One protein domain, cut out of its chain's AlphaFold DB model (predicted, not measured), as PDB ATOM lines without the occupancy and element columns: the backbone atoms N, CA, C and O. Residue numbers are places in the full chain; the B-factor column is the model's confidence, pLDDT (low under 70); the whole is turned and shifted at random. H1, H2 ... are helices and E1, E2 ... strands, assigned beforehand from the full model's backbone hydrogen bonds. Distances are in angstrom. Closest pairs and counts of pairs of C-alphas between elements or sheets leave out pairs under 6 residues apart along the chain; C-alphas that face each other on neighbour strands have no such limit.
ATOM      1  N   PHE A 288      24.374 -52.965  -9.723       93.38
ATOM      2  CA  PHE A 288      24.665 -52.911 -11.153       93.38
ATOM      3  C   PHE A 288      26.085 -52.424 -11.430       93.38
ATOM      4  O   PHE A 288      26.723 -51.786 -10.595       93.38
ATOM      5  N   VAL A 289      26.600 -52.755 -12.608       93.75
ATOM      6  CA  VAL A 289      27.903 -52.316 -13.111       93.75
ATOM      7  C   VAL A 289      27.666 -51.414 -14.304       93.75
ATOM      8  O   VAL A 289      27.007 -51.827 -15.255       93.75
ATOM      9  N   ILE A 290      28.229 -50.209 -14.270       94.06
ATOM     10  CA  ILE A 290      28.298 -49.332 -15.439       94.06
ATOM     11  C   ILE A 290      29.633 -49.583 -16.129       94.06
ATOM     12  O   ILE A 290      30.690 -49.535 -15.495       94.06
ATOM     13  N   TYR A 291      29.590 -49.842 -17.432       90.88
ATOM     14  CA  TYR A 291      30.766 -50.073 -18.253       90.88
ATOM     15  C   TYR A 291      31.087 -48.803 -19.037       90.88
ATOM     16  O   TYR A 291      30.502 -48.550 -20.084       90.88
ATOM     17  N   GLY A 292      32.026 -48.001 -18.527       86.88
ATOM     18  CA  GLY A 292      32.496 -46.782 -19.191       86.88
ATOM     19  C   GLY A 292      31.814 -45.488 -18.728       86.88
ATOM     20  O   GLY A 292      30.904 -45.511 -17.899       86.88
ATOM     21  N   PRO A 293      32.281 -44.328 -19.221       85.00
ATOM     22  CA  PRO A 293      31.658 -43.052 -18.906       85.00
ATOM     23  C   PRO A 293      30.275 -42.961 -19.576       85.00
ATOM     24  O   PRO A 293      30.183 -43.193 -20.783       85.00
ATOM     25  N   PRO A 294      29.214 -42.595 -18.835       84.19
ATOM     26  CA  PRO A 294      27.925 -42.261 -19.431       84.19
ATOM     27  C   PRO A 294      28.077 -41.144 -20.470       84.19
ATOM     28  O   PRO A 294      28.795 -40.169 -20.226       84.19
ATOM     29  N   THR A 295      27.415 -41.269 -21.620       86.44
ATOM     30  CA  THR A 295      27.500 -40.268 -22.695       86.44
ATOM     31  C   THR A 295      26.206 -39.454 -22.800       86.44
ATOM     32  O   THR A 295      25.127 -40.009 -22.617       86.44
ATOM     33  N   PRO A 296      26.262 -38.141 -23.085       87.56
ATOM     34  CA  PRO A 296      25.060 -37.318 -23.252       87.56
ATOM     35  C   PRO A 296      24.130 -37.800 -24.377       87.56
ATOM     36  O   PRO A 296      24.595 -38.206 -25.443       87.56
ATOM     37  N   ILE A 297      22.812 -37.719 -24.161       86.50
ATOM     38  CA  ILE A 297      21.788 -38.160 -25.135       86.50
ATOM     39  C   ILE A 297      21.627 -37.199 -26.335       86.50
ATOM     40  O   ILE A 297      20.982 -37.532 -27.328       86.50
ATOM     41  N   ASP A 298      22.230 -36.015 -26.283       79.62
ATOM     42  CA  ASP A 298      21.989 -34.884 -27.187       79.62
ATOM     43  C   ASP A 298      22.575 -34.999 -28.613       79.62
ATOM     44  O   ASP A 298      22.222 -34.183 -29.465       79.62
ATOM     45  N   ASP A 299      23.400 -36.011 -28.916       76.88
ATOM     46  CA  ASP A 299      23.961 -36.247 -30.258       76.88
ATOM     47  C   ASP A 299      24.018 -37.747 -30.632       76.88
ATOM     48  O   ASP A 299      24.374 -38.617 -29.831       76.88
ATOM     49  N   VAL A 300      23.738 -38.051 -31.903       76.75
ATOM     50  CA  VAL A 300      23.862 -39.372 -32.544       76.75
ATOM     51  C   VAL A 300      25.279 -39.948 -32.438       76.75
ATOM     52  O   VAL A 300      25.445 -41.169 -32.373       76.75
ATOM     53  N   ALA A 301      26.310 -39.100 -32.382       80.38
ATOM     54  CA  ALA A 301      27.691 -39.542 -32.177       80.38
ATOM     55  C   ALA A 301      27.905 -40.217 -30.805       80.38
ATOM     56  O   ALA A 301      28.681 -41.174 -30.701       80.38
ATOM     57  N   ASN A 302      27.193 -39.760 -29.769       85.31
ATOM     58  CA  ASN A 302      27.274 -40.296 -28.409       85.31
ATOM     59  C   ASN A 302      26.547 -41.639 -28.284       85.31
ATOM     60  O   ASN A 302      27.062 -42.550 -27.629       85.31
ATOM     61  N   LEU A 303      25.410 -41.786 -28.973       86.62
ATOM     62  CA  LEU A 303      24.699 -43.060 -29.092       86.62
ATOM     63  C   LEU A 303      25.578 -44.107 -29.794       86.62
ATOM     64  O   LEU A 303      25.806 -45.186 -29.253       86.62
ATOM     65  N   GLY A 304      26.186 -43.756 -30.933       88.06
ATOM     66  CA  GLY A 304      27.074 -44.670 -31.660       88.06
ATOM     67  C   GLY A 304      28.358 -45.043 -30.899       88.06
ATOM     68  O   GLY A 304      28.979 -46.070 -31.177       88.06
ATOM     69  N   ALA A 305      28.808 -44.233 -29.935       86.62
ATOM     70  CA  ALA A 305      29.890 -44.616 -29.024       86.62
ATOM     71  C   ALA A 305      29.423 -45.655 -27.988       86.62
ATOM     72  O   ALA A 305      30.120 -46.650 -27.778       86.62
ATOM     73  N   ALA A 306      28.236 -45.462 -27.408       89.44
ATOM     74  CA  ALA A 306      27.644 -46.383 -26.440       89.44
ATOM     75  C   ALA A 306      27.283 -47.741 -27.074       89.44
ATOM     76  O   ALA A 306      27.602 -48.787 -26.512       89.44
ATOM     77  N   GLU A 307      26.724 -47.750 -28.287       92.06
ATOM     78  CA  GLU A 307      26.402 -48.977 -29.036       92.06
ATOM     79  C   GLU A 307      27.649 -49.795 -29.402       92.06
ATOM     80  O   GLU A 307      27.635 -51.028 -29.345       92.06
ATOM     81  N   ARG A 308      28.763 -49.128 -29.741       90.75
ATOM     82  CA  ARG A 308      30.041 -49.808 -30.007       90.75
ATOM     83  C   ARG A 308      30.600 -50.474 -28.756       90.75
ATOM     84  O   ARG A 308      31.095 -51.596 -28.843       90.75
ATOM     85  N   LEU A 309      30.506 -49.805 -27.607       90.50
ATOM     86  CA  LEU A 309      30.928 -50.371 -26.330       90.50
ATOM     87  C   LEU A 309      30.047 -51.558 -25.925       90.50
ATOM     88  O   LEU A 309      30.573 -52.609 -25.564       90.50
ATOM     89  N   LEU A 310      28.726 -51.423 -26.066       94.06
ATOM     90  CA  LEU A 310      27.773 -52.512 -25.857       94.06
ATOM     91  C   LEU A 310      28.123 -53.732 -26.720       94.06
ATOM     92  O   LEU A 310      28.232 -54.843 -26.207       94.06
ATOM     93  N   SER A 311      28.364 -53.513 -28.014       92.62
ATOM     94  CA  SER A 311      28.703 -54.584 -28.957       92.62
ATOM     95  C   SER A 311      30.010 -55.294 -28.582       92.62
ATOM     96  O   SER A 311      30.094 -56.517 -28.676       92.62
ATOM     97  N   ALA A 312      31.025 -54.551 -28.126       90.75
ATOM     98  CA  ALA A 312      32.296 -55.121 -27.677       90.75
ATOM     99  C   ALA A 312      32.135 -55.981 -26.409       90.75
ATOM    100  O   ALA A 312      32.723 -57.058 -26.316       90.75
ATOM    101  N   LEU A 313      31.307 -55.535 -25.460       92.38
ATOM    102  CA  LEU A 313      31.005 -56.266 -24.227       92.38
ATOM    103  C   LEU A 313      30.220 -57.551 -24.500       92.38
ATOM    104  O   LEU A 313      30.594 -58.614 -24.006       92.38
ATOM    105  N   GLN A 314      29.192 -57.476 -25.345       93.38
ATOM    106  CA  GLN A 314      28.393 -58.638 -25.736       93.38
ATOM    107  C   GLN A 314      29.224 -59.667 -26.514       93.38
ATOM    108  O   GLN A 314      29.109 -60.866 -26.264       93.38
ATOM    109  N   ALA A 315      30.129 -59.219 -27.391       89.69
ATOM    110  CA  ALA A 315      31.083 -60.105 -28.064       89.69
ATOM    111  C   ALA A 315      32.059 -60.785 -27.083       89.69
ATOM    112  O   ALA A 315      32.504 -61.904 -27.333       89.69
ATOM    113  N   GLY A 316      32.365 -60.130 -25.960       86.44
ATOM    114  CA  GLY A 316      33.147 -60.676 -24.852       86.44
ATOM    115  C   GLY A 316      32.360 -61.553 -23.871       86.44
ATOM    116  O   GLY A 316      32.934 -61.996 -22.879       86.44
ATOM    117  N   GLY A 317      31.071 -61.811 -24.130       87.88
ATOM    118  CA  GLY A 317      30.211 -62.655 -23.294       87.88
ATOM    119  C   GLY A 317      29.557 -61.943 -22.105       87.88
ATOM    120  O   GLY A 317      28.983 -62.612 -21.248       87.88
ATOM    121  N   VAL A 318      29.625 -60.611 -22.042       90.50
ATOM    122  CA  VAL A 318      28.974 -59.810 -20.996       90.50
ATOM    123  C   VAL A 318      27.544 -59.486 -21.418       90.50
ATOM    124  O   VAL A 318      27.327 -58.872 -22.462       90.50
ATOM    125  N   ASP A 319      26.565 -59.836 -20.583       90.62
ATOM    126  CA  ASP A 319      25.145 -59.507 -20.793       90.62
ATOM    127  C   ASP A 319      24.850 -58.046 -20.409       90.62
ATOM    128  O   ASP A 319      24.117 -57.743 -19.466       90.62
ATOM    129  N   ALA A 320      25.535 -57.121 -21.080       92.56
ATOM    130  CA  ALA A 320      25.313 -55.692 -20.934       92.56
ATOM    131  C   ALA A 320      24.125 -55.245 -21.799       92.56
ATOM    132  O   ALA A 320      23.847 -55.822 -22.855       92.56
ATOM    133  N   ARG A 321      23.467 -54.163 -21.377       93.62
ATOM    134  CA  ARG A 321      22.430 -53.459 -22.135       93.62
ATOM    135  C   ARG A 321      22.630 -51.951 -22.086       93.62
ATOM    136  O   ARG A 321      23.265 -51.426 -21.174       93.62
ATOM    137  N   LEU A 322      22.075 -51.262 -23.076       92.81
ATOM    138  CA  LEU A 322      22.032 -49.806 -23.128       92.81
ATOM    139  C   LEU A 322      20.721 -49.306 -22.512       92.81
ATOM    140  O   LEU A 322      19.652 -49.791 -22.877       92.81
ATOM    141  N   VAL A 323      20.811 -48.348 -21.592       91.25
ATOM    142  CA  VAL A 323      19.670 -47.755 -20.884       91.25
ATOM    143  C   VAL A 323      19.701 -46.235 -21.043       91.25
ATOM    144  O   VAL A 323      20.766 -45.619 -20.958       91.25
ATOM    145  N   ASP A 324      18.530 -45.639 -21.274       90.62
ATOM    146  CA  ASP A 324      18.312 -44.195 -21.177       90.62
ATOM    147  C   ASP A 324      18.141 -43.832 -19.698       90.62
ATOM    148  O   ASP A 324      17.230 -44.322 -19.027       90.62
ATOM    149  N   SER A 325      19.023 -42.989 -19.163       89.06
ATOM    150  CA  SER A 325      18.982 -42.630 -17.743       89.06
ATOM    151  C   SER A 325      17.705 -41.890 -17.329       89.06
ATOM    152  O   SER A 325      17.448 -41.768 -16.135       89.06
ATOM    153  N   ARG A 326      16.913 -41.374 -18.279       87.38
ATOM    154  CA  ARG A 326      15.636 -40.692 -18.008       87.38
ATOM    155  C   ARG A 326      14.503 -41.665 -17.690       87.38
ATOM    156  O   ARG A 326      13.507 -41.241 -17.112       87.38
ATOM    157  N   ASP A 327      14.669 -42.941 -18.032       87.25
ATOM    158  CA  ASP A 327      13.677 -43.991 -17.791       87.25
ATOM    159  C   ASP A 327      13.916 -44.739 -16.460       87.25
ATOM    160  O   ASP A 327      13.171 -45.661 -16.131       87.25
ATOM    161  N   SER A 328      14.945 -44.360 -15.688       85.81
ATOM    162  CA  SER A 328      15.363 -45.016 -14.440       85.81
ATOM    163  C   SER A 328      15.654 -43.994 -13.336       85.81
ATOM    164  O   SER A 328      16.538 -43.151 -13.483       85.81
ATOM    165  N   ASP A 329      14.981 -44.106 -12.191       83.56
ATOM    166  CA  ASP A 329      15.230 -43.280 -10.998       83.56
ATOM    167  C   ASP A 329      16.615 -43.577 -10.380       83.56
ATOM    168  O   ASP A 329      17.268 -42.699  -9.798       83.56
ATOM    169  N   GLN A 330      17.102 -44.810 -10.552       83.06
ATOM    170  CA  GLN A 330      18.438 -45.262 -10.153       83.06
ATOM    171  C   GLN A 330      19.551 -44.540 -10.929       83.06
ATOM    172  O   GLN A 330      20.601 -44.221 -10.359       83.06
ATOM    173  N   LEU A 331      19.321 -44.253 -12.215       83.69
ATOM    174  CA  LEU A 331      20.290 -43.606 -13.109       83.69
ATOM    175  C   LEU A 331      20.034 -42.114 -13.327       83.69
ATOM    176  O   LEU A 331      20.902 -41.436 -13.881       83.69
ATOM    177  N   ALA A 332      18.881 -41.600 -12.897       77.50
ATOM    178  CA  ALA A 332      18.524 -40.201 -13.052       77.50
ATOM    179  C   ALA A 332      19.613 -39.293 -12.456       77.50
ATOM    180  O   ALA A 332      19.948 -39.353 -11.263       77.50
ATOM    181  N   ASP A 333      20.169 -38.437 -13.311       69.38
ATOM    182  CA  ASP A 333      21.197 -37.447 -12.987       69.38
ATOM    183  C   ASP A 333      20.599 -36.055 -12.709       69.38
ATOM    184  O   ASP A 333      21.311 -35.148 -12.281       69.38
ATOM    185  N   GLY A 334      19.286 -35.886 -12.926       63.41
ATOM    186  CA  GLY A 334      18.576 -34.610 -12.806       63.41
ATOM    187  C   GLY A 334      18.937 -33.595 -13.898       63.41
ATOM    188  O   GLY A 334      18.606 -32.416 -13.762       63.41
ATOM    189  N   LEU A 335      19.631 -34.032 -14.954       67.81
ATOM    190  CA  LEU A 335      20.146 -33.204 -16.042       67.81
ATOM    191  C   LEU A 335      19.538 -33.658 -17.386       67.81
ATOM    192  O   LEU A 335      18.384 -34.073 -17.457       67.81
ATOM    193  N   SER A 336      20.276 -33.500 -18.485       77.12
ATOM    194  CA  SER A 336      19.809 -33.693 -19.865       77.12
ATOM    195  C   SER A 336      19.632 -35.156 -20.305       77.12
ATOM    196  O   SER A 336      19.196 -35.384 -21.435       77.12
ATOM    197  N   GLY A 337      19.924 -36.132 -19.438       84.62
ATOM    198  CA  GLY A 337      19.865 -37.560 -19.745       84.62
ATOM    199  C   GLY A 337      21.157 -38.104 -20.366       84.62
ATOM    200  O   GLY A 337      21.842 -37.422 -21.138       84.62
ATOM    201  N   LEU A 338      21.480 -39.349 -20.023       89.06
ATOM    202  CA  LEU A 338      22.707 -40.050 -20.387       89.06
ATOM    203  C   LEU A 338      22.394 -41.439 -20.955       89.06
ATOM    204  O   LEU A 338      21.540 -42.162 -20.443       89.06
ATOM    205  N   TRP A 339      23.143 -41.834 -21.976       91.12
ATOM    206  CA  TRP A 339      23.242 -43.210 -22.436       91.12
ATOM    207  C   TRP A 339      24.170 -43.985 -21.499       91.12
ATOM    208  O   TRP A 339      25.356 -43.661 -21.373       91.12
ATOM    209  N   VAL A 340      23.633 -45.012 -20.838       91.69
ATOM    210  CA  VAL A 340      24.363 -45.822 -19.856       91.69
ATOM    211  C   VAL A 340      24.416 -47.273 -20.322       91.69
ATOM    212  O   VAL A 340      23.387 -47.929 -20.457       91.69
ATOM    213  N   VAL A 341      25.624 -47.790 -20.556       93.88
ATOM    214  CA  VAL A 341      25.844 -49.219 -20.816       93.88
ATOM    215  C   VAL A 341      26.073 -49.913 -19.479       93.88
ATOM    216  O   VAL A 341      27.054 -49.623 -18.793       93.88
ATOM    217  N   LEU A 342      25.172 -50.811 -19.095       94.56
ATOM    218  CA  LEU A 342      25.206 -51.451 -17.782       94.56
ATOM    219  C   LEU A 342      24.792 -52.919 -17.813       94.56
ATOM    220  O   LEU A 342      24.144 -53.380 -18.751       94.56
ATOM    221  N   ARG A 343      25.129 -53.628 -16.737       93.62
ATOM    222  CA  ARG A 343      24.536 -54.915 -16.357       93.62
ATOM    223  C   ARG A 343      24.055 -54.805 -14.917       93.62
ATOM    224  O   ARG A 343      24.801 -54.339 -14.061       93.62
ATOM    225  N   ASP A 344      22.831 -55.215 -14.650       91.25
ATOM    226  CA  ASP A 344      22.177 -55.138 -13.345       91.25
ATOM    227  C   ASP A 344      21.725 -56.527 -12.867       91.25
ATOM    228  O   ASP A 344      22.036 -57.548 -13.483       91.25
ATOM    229  N   GLY A 345      21.028 -56.577 -11.734       88.50
ATOM    230  CA  GLY A 345      20.542 -57.816 -11.131       88.50
ATOM    231  C   GLY A 345      21.563 -58.520 -10.237       88.50
ATOM    232  O   GLY A 345      21.355 -59.678  -9.866       88.50
ATOM    233  N   PHE A 346      22.661 -57.855  -9.855       89.94
ATOM    234  CA  PHE A 346      23.637 -58.453  -8.946       89.94
ATOM    235  C   PHE A 346      23.101 -58.475  -7.504       89.94
ATOM    236  O   PHE A 346      22.613 -57.455  -6.999       89.94
ATOM    237  N   PRO A 347      23.222 -59.617  -6.799       84.25
ATOM    238  CA  PRO A 347      22.673 -59.772  -5.453       84.25
ATOM    239  C   PRO A 347      23.447 -58.968  -4.399       84.25
ATOM    240  O   PRO A 347      22.875 -58.578  -3.385       84.25
ATOM    241  N   THR A 348      24.739 -58.700  -4.626       90.25
ATOM    242  CA  THR A 348      25.617 -57.976  -3.695       90.25
ATOM    243  C   THR A 348      26.564 -57.029  -4.435       90.25
ATOM    244  O   THR A 348      26.912 -57.256  -5.597       90.25
ATOM    245  N   ALA A 349      27.037 -55.991  -3.738       88.75
ATOM    246  CA  ALA A 349      28.068 -55.085  -4.247       88.75
ATOM    247  C   ALA A 349      29.374 -55.821  -4.602       88.75
ATOM    248  O   ALA A 349      30.034 -55.470  -5.576       88.75
ATOM    249  N   GLU A 350      29.727 -56.870  -3.854       90.25
ATOM    250  CA  GLU A 350      30.905 -57.701  -4.131       90.25
ATOM    251  C   GLU A 350      30.775 -58.462  -5.454       90.25
ATOM    252  O   GLU A 350      31.732 -58.502  -6.222       90.25
ATOM    253  N   ALA A 351      29.590 -59.005  -5.762       90.12
ATOM    254  CA  ALA A 351      29.340 -59.687  -7.032       90.12
ATOM    255  C   ALA A 351      29.457 -58.721  -8.223       90.12
ATOM    256  O   ALA A 351      30.105 -59.045  -9.217       90.12
ATOM    257  N   ALA A 352      28.913 -57.506  -8.093       91.19
ATOM    258  CA  ALA A 352      29.062 -56.458  -9.103       91.19
ATOM    259  C   ALA A 352      30.533 -56.005  -9.253       91.19
ATOM    260  O   ALA A 352      31.021 -55.779 -10.360       91.19
ATOM    261  N   HIS A 353      31.282 -55.902  -8.153       92.06
ATOM    262  CA  HIS A 353      32.700 -55.540  -8.207       92.06
ATOM    263  C   HIS A 353      33.563 -56.639  -8.848       92.06
ATOM    264  O   HIS A 353      34.477 -56.338  -9.625       92.06
ATOM    265  N   ALA A 354      33.268 -57.906  -8.547       90.94
ATOM    266  CA  ALA A 354      33.934 -59.058  -9.140       90.94
ATOM    267  C   ALA A 354      33.698 -59.118 -10.656       90.94
ATOM    268  O   ALA A 354      34.661 -59.285 -11.403       90.94
ATOM    269  N   GLU A 355      32.462 -58.886 -11.105       92.12
ATOM    270  CA  GLU A 355      32.110 -58.784 -12.526       92.12
ATOM    271  C   GLU A 355      32.936 -57.698 -13.239       92.12
ATOM    272  O   GLU A 355      33.598 -57.964 -14.242       92.12
ATOM    273  N   CYS A 356      32.954 -56.476 -12.699       91.44
ATOM    274  CA  CYS A 356      33.745 -55.386 -13.272       91.44
ATOM    275  C   CYS A 356      35.242 -55.740 -13.326       91.44
ATOM    276  O   CYS A 356      35.913 -55.500 -14.329       91.44
ATOM    277  N   THR A 357      35.777 -56.370 -12.277       91.69
ATOM    278  CA  THR A 357      37.189 -56.781 -12.243       91.69
ATOM    279  C   THR A 357      37.499 -57.852 -13.292       91.69
ATOM    280  O   THR A 357      38.541 -57.768 -13.939       91.69
ATOM    281  N   ALA A 358      36.594 -58.811 -13.504       91.00
ATOM    282  CA  ALA A 358      36.745 -59.879 -14.493       91.00
ATOM    283  C   ALA A 358      36.725 -59.371 -15.946       91.00
ATOM    284  O   ALA A 358      37.301 -60.007 -16.827       91.00
ATOM    285  N   HIS A 359      36.097 -58.219 -16.201       90.88
ATOM    286  CA  HIS A 359      35.927 -57.654 -17.544       90.88
ATOM    287  C   HIS A 359      36.638 -56.311 -17.752       90.88
ATOM    288  O   HIS A 359      36.357 -55.590 -18.714       90.88
ATOM    289  N   ARG A 360      37.614 -55.986 -16.894       89.62
ATOM    290  CA  ARG A 360      38.386 -54.737 -16.975       89.62
ATOM    291  C   ARG A 360      39.205 -54.609 -18.268       89.62
ATOM    292  O   ARG A 360      39.441 -53.490 -18.714       89.62
ATOM    293  N   ASP A 361      39.560 -55.725 -18.903       88.38
ATOM    294  CA  ASP A 361      40.235 -55.734 -20.208       88.38
ATOM    295  C   ASP A 361      39.332 -55.206 -21.340       88.38
ATOM    296  O   ASP A 361      39.815 -54.585 -22.285       88.38
ATOM    297  N   LEU A 362      38.014 -55.419 -21.231       86.50
ATOM    298  CA  LEU A 362      37.014 -54.958 -22.202       86.50
ATOM    299  C   LEU A 362      36.468 -53.567 -21.849       86.50
ATOM    300  O   LEU A 362      36.172 -52.771 -22.738       86.50
ATOM    301  N   ALA A 363      36.357 -53.261 -20.554       88.50
ATOM    302  CA  ALA A 363      35.889 -51.976 -20.045       88.50
ATOM    303  C   ALA A 363      36.805 -51.459 -18.920       88.50
ATOM    304  O   ALA A 363      36.507 -51.644 -17.736       88.50
ATOM    305  N   PRO A 364      37.886 -50.733 -19.263       87.56
ATOM    306  CA  PRO A 364      38.856 -50.233 -18.283       87.56
ATOM    307  C   PRO A 364      38.254 -49.315 -17.211       87.56
ATOM    308  O   PRO A 364      38.765 -49.235 -16.097       87.56
ATOM    309  N   TYR A 365      37.153 -48.638 -17.548       87.25
ATOM    310  CA  TYR A 365      36.465 -47.662 -16.701       87.25
ATOM    311  C   TYR A 365      35.157 -48.200 -16.103       87.25
ATOM    312  O   TYR A 365      34.237 -47.420 -15.861       87.25
ATOM    313  N   CYS A 366      35.025 -49.516 -15.906       92.00
ATOM    314  CA  CYS A 366      33.849 -50.053 -15.226       92.00
ATOM    315  C   CYS A 366      33.838 -49.701 -13.730       92.00
ATOM    316  O   CYS A 366      34.892 -49.596 -13.092       92.00
ATOM    317  N   TYR A 367      32.644 -49.548 -13.160       91.81
ATOM    318  CA  TYR A 367      32.453 -49.381 -11.719       91.81
ATOM    319  C   TYR A 367      31.114 -49.970 -11.262       91.81
ATOM    320  O   TYR A 367      30.112 -49.913 -11.973       91.81
ATOM    321  N   ALA A 368      31.121 -50.565 -10.066       91.75
ATOM    322  CA  ALA A 368      29.939 -51.137  -9.429       91.75
ATOM    323  C   ALA A 368      29.187 -50.063  -8.634       91.75
ATOM    324  O   ALA A 368      29.803 -49.256  -7.933       91.75
ATOM    325  N   VAL A 369      27.862 -50.077  -8.727       89.75
ATOM    326  CA  VAL A 369      26.956 -49.101  -8.128       89.75
ATOM    327  C   VAL A 369      25.911 -49.841  -7.294       89.75
ATOM    328  O   VAL A 369      25.375 -50.876  -7.703       89.75
ATOM    329  N   ALA A 370      25.658 -49.328  -6.092       86.75
ATOM    330  CA  ALA A 370      24.592 -49.816  -5.227       86.75
ATOM    331  C   ALA A 370      23.254 -49.181  -5.631       86.75
ATOM    332  O   ALA A 370      23.248 -48.009  -6.020       86.75
TER     333      ALA A 370
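Overview. This is residues 288 to 370 of the 372 residues of an uncharacterized protein of Pseudonocardia sp. CNS-139 (UniProt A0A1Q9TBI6). A strongly twisted four-stranded sheet has both helices, H1 and H2, over one face, the long H1 toward the E2 and E3 side and H2 toward the E1 and E4 side. The long link from E2 to E3 makes a loop beyond the sheet. The printed part has 83 residues, with E1, H1, E2, E3, H2 and E4 in that order along it; the sheet's order is E2, E3, E1, E4, antiparallel throughout, and the class is mixed, helices and strands. It is compact, with a radius of gyration of the C-alphas of 12.2 A and spans of 32 by 26 by 17 A.

Along the chain. E1, residues 288 to 291, begins with C-alpha 288 at (24.665, -52.911, -11.153). H1 is residues 300 to 315, 22.4 A long, and E2 is residues 321 to 324. E3, residues 338 to 346, is 21.7 A long and bends by 59 degrees at residue 341. H2 is residues 349 to 358, 14.3 A long. E4, residues 366 to 369, ends with C-alpha 369 at (26.956, -49.101, -8.128).

Arrangement. Within hydrogen-bond range are N 290 and O 367 across the neighbour strands E1 and E4, at 3.0 A, N 289 and O 343 across the neighbour strands E1 and E3, at 2.8 A, and N 323 and O 340 across the hairpin E2 and E3, at 2.8 A. E1, H1, E2 and E3, H2, E4 are split strand-helix-strand units, in which another strand lies between the two that run the same way; both crossovers are right-handed. H1 has a height over the sheet of 8.9 A and runs along E3, at 6 degrees on the local plane; its closest C-alphas to E3 are those of Leu 310 and Val 341, 6.3 A apart. H2, on the same face, has a height of 7.3 A and runs along E1, at 15 degrees on the local plane; His 353 and Ala 368 are its closest C-alphas to E4, 5.3 A apart. H1 and H2 are apart. In both helices every O i to N i+4 pair is within hydrogen-bond range.

Size, cuts and confidence. The C-alphas farthest apart, of Val 300 and Glu 350, are 34.5 A apart. The printed part has no cut. The link from E2 to E3, residues 325 to 337, is long, and pLDDT is under 70 at residues 333 to 335.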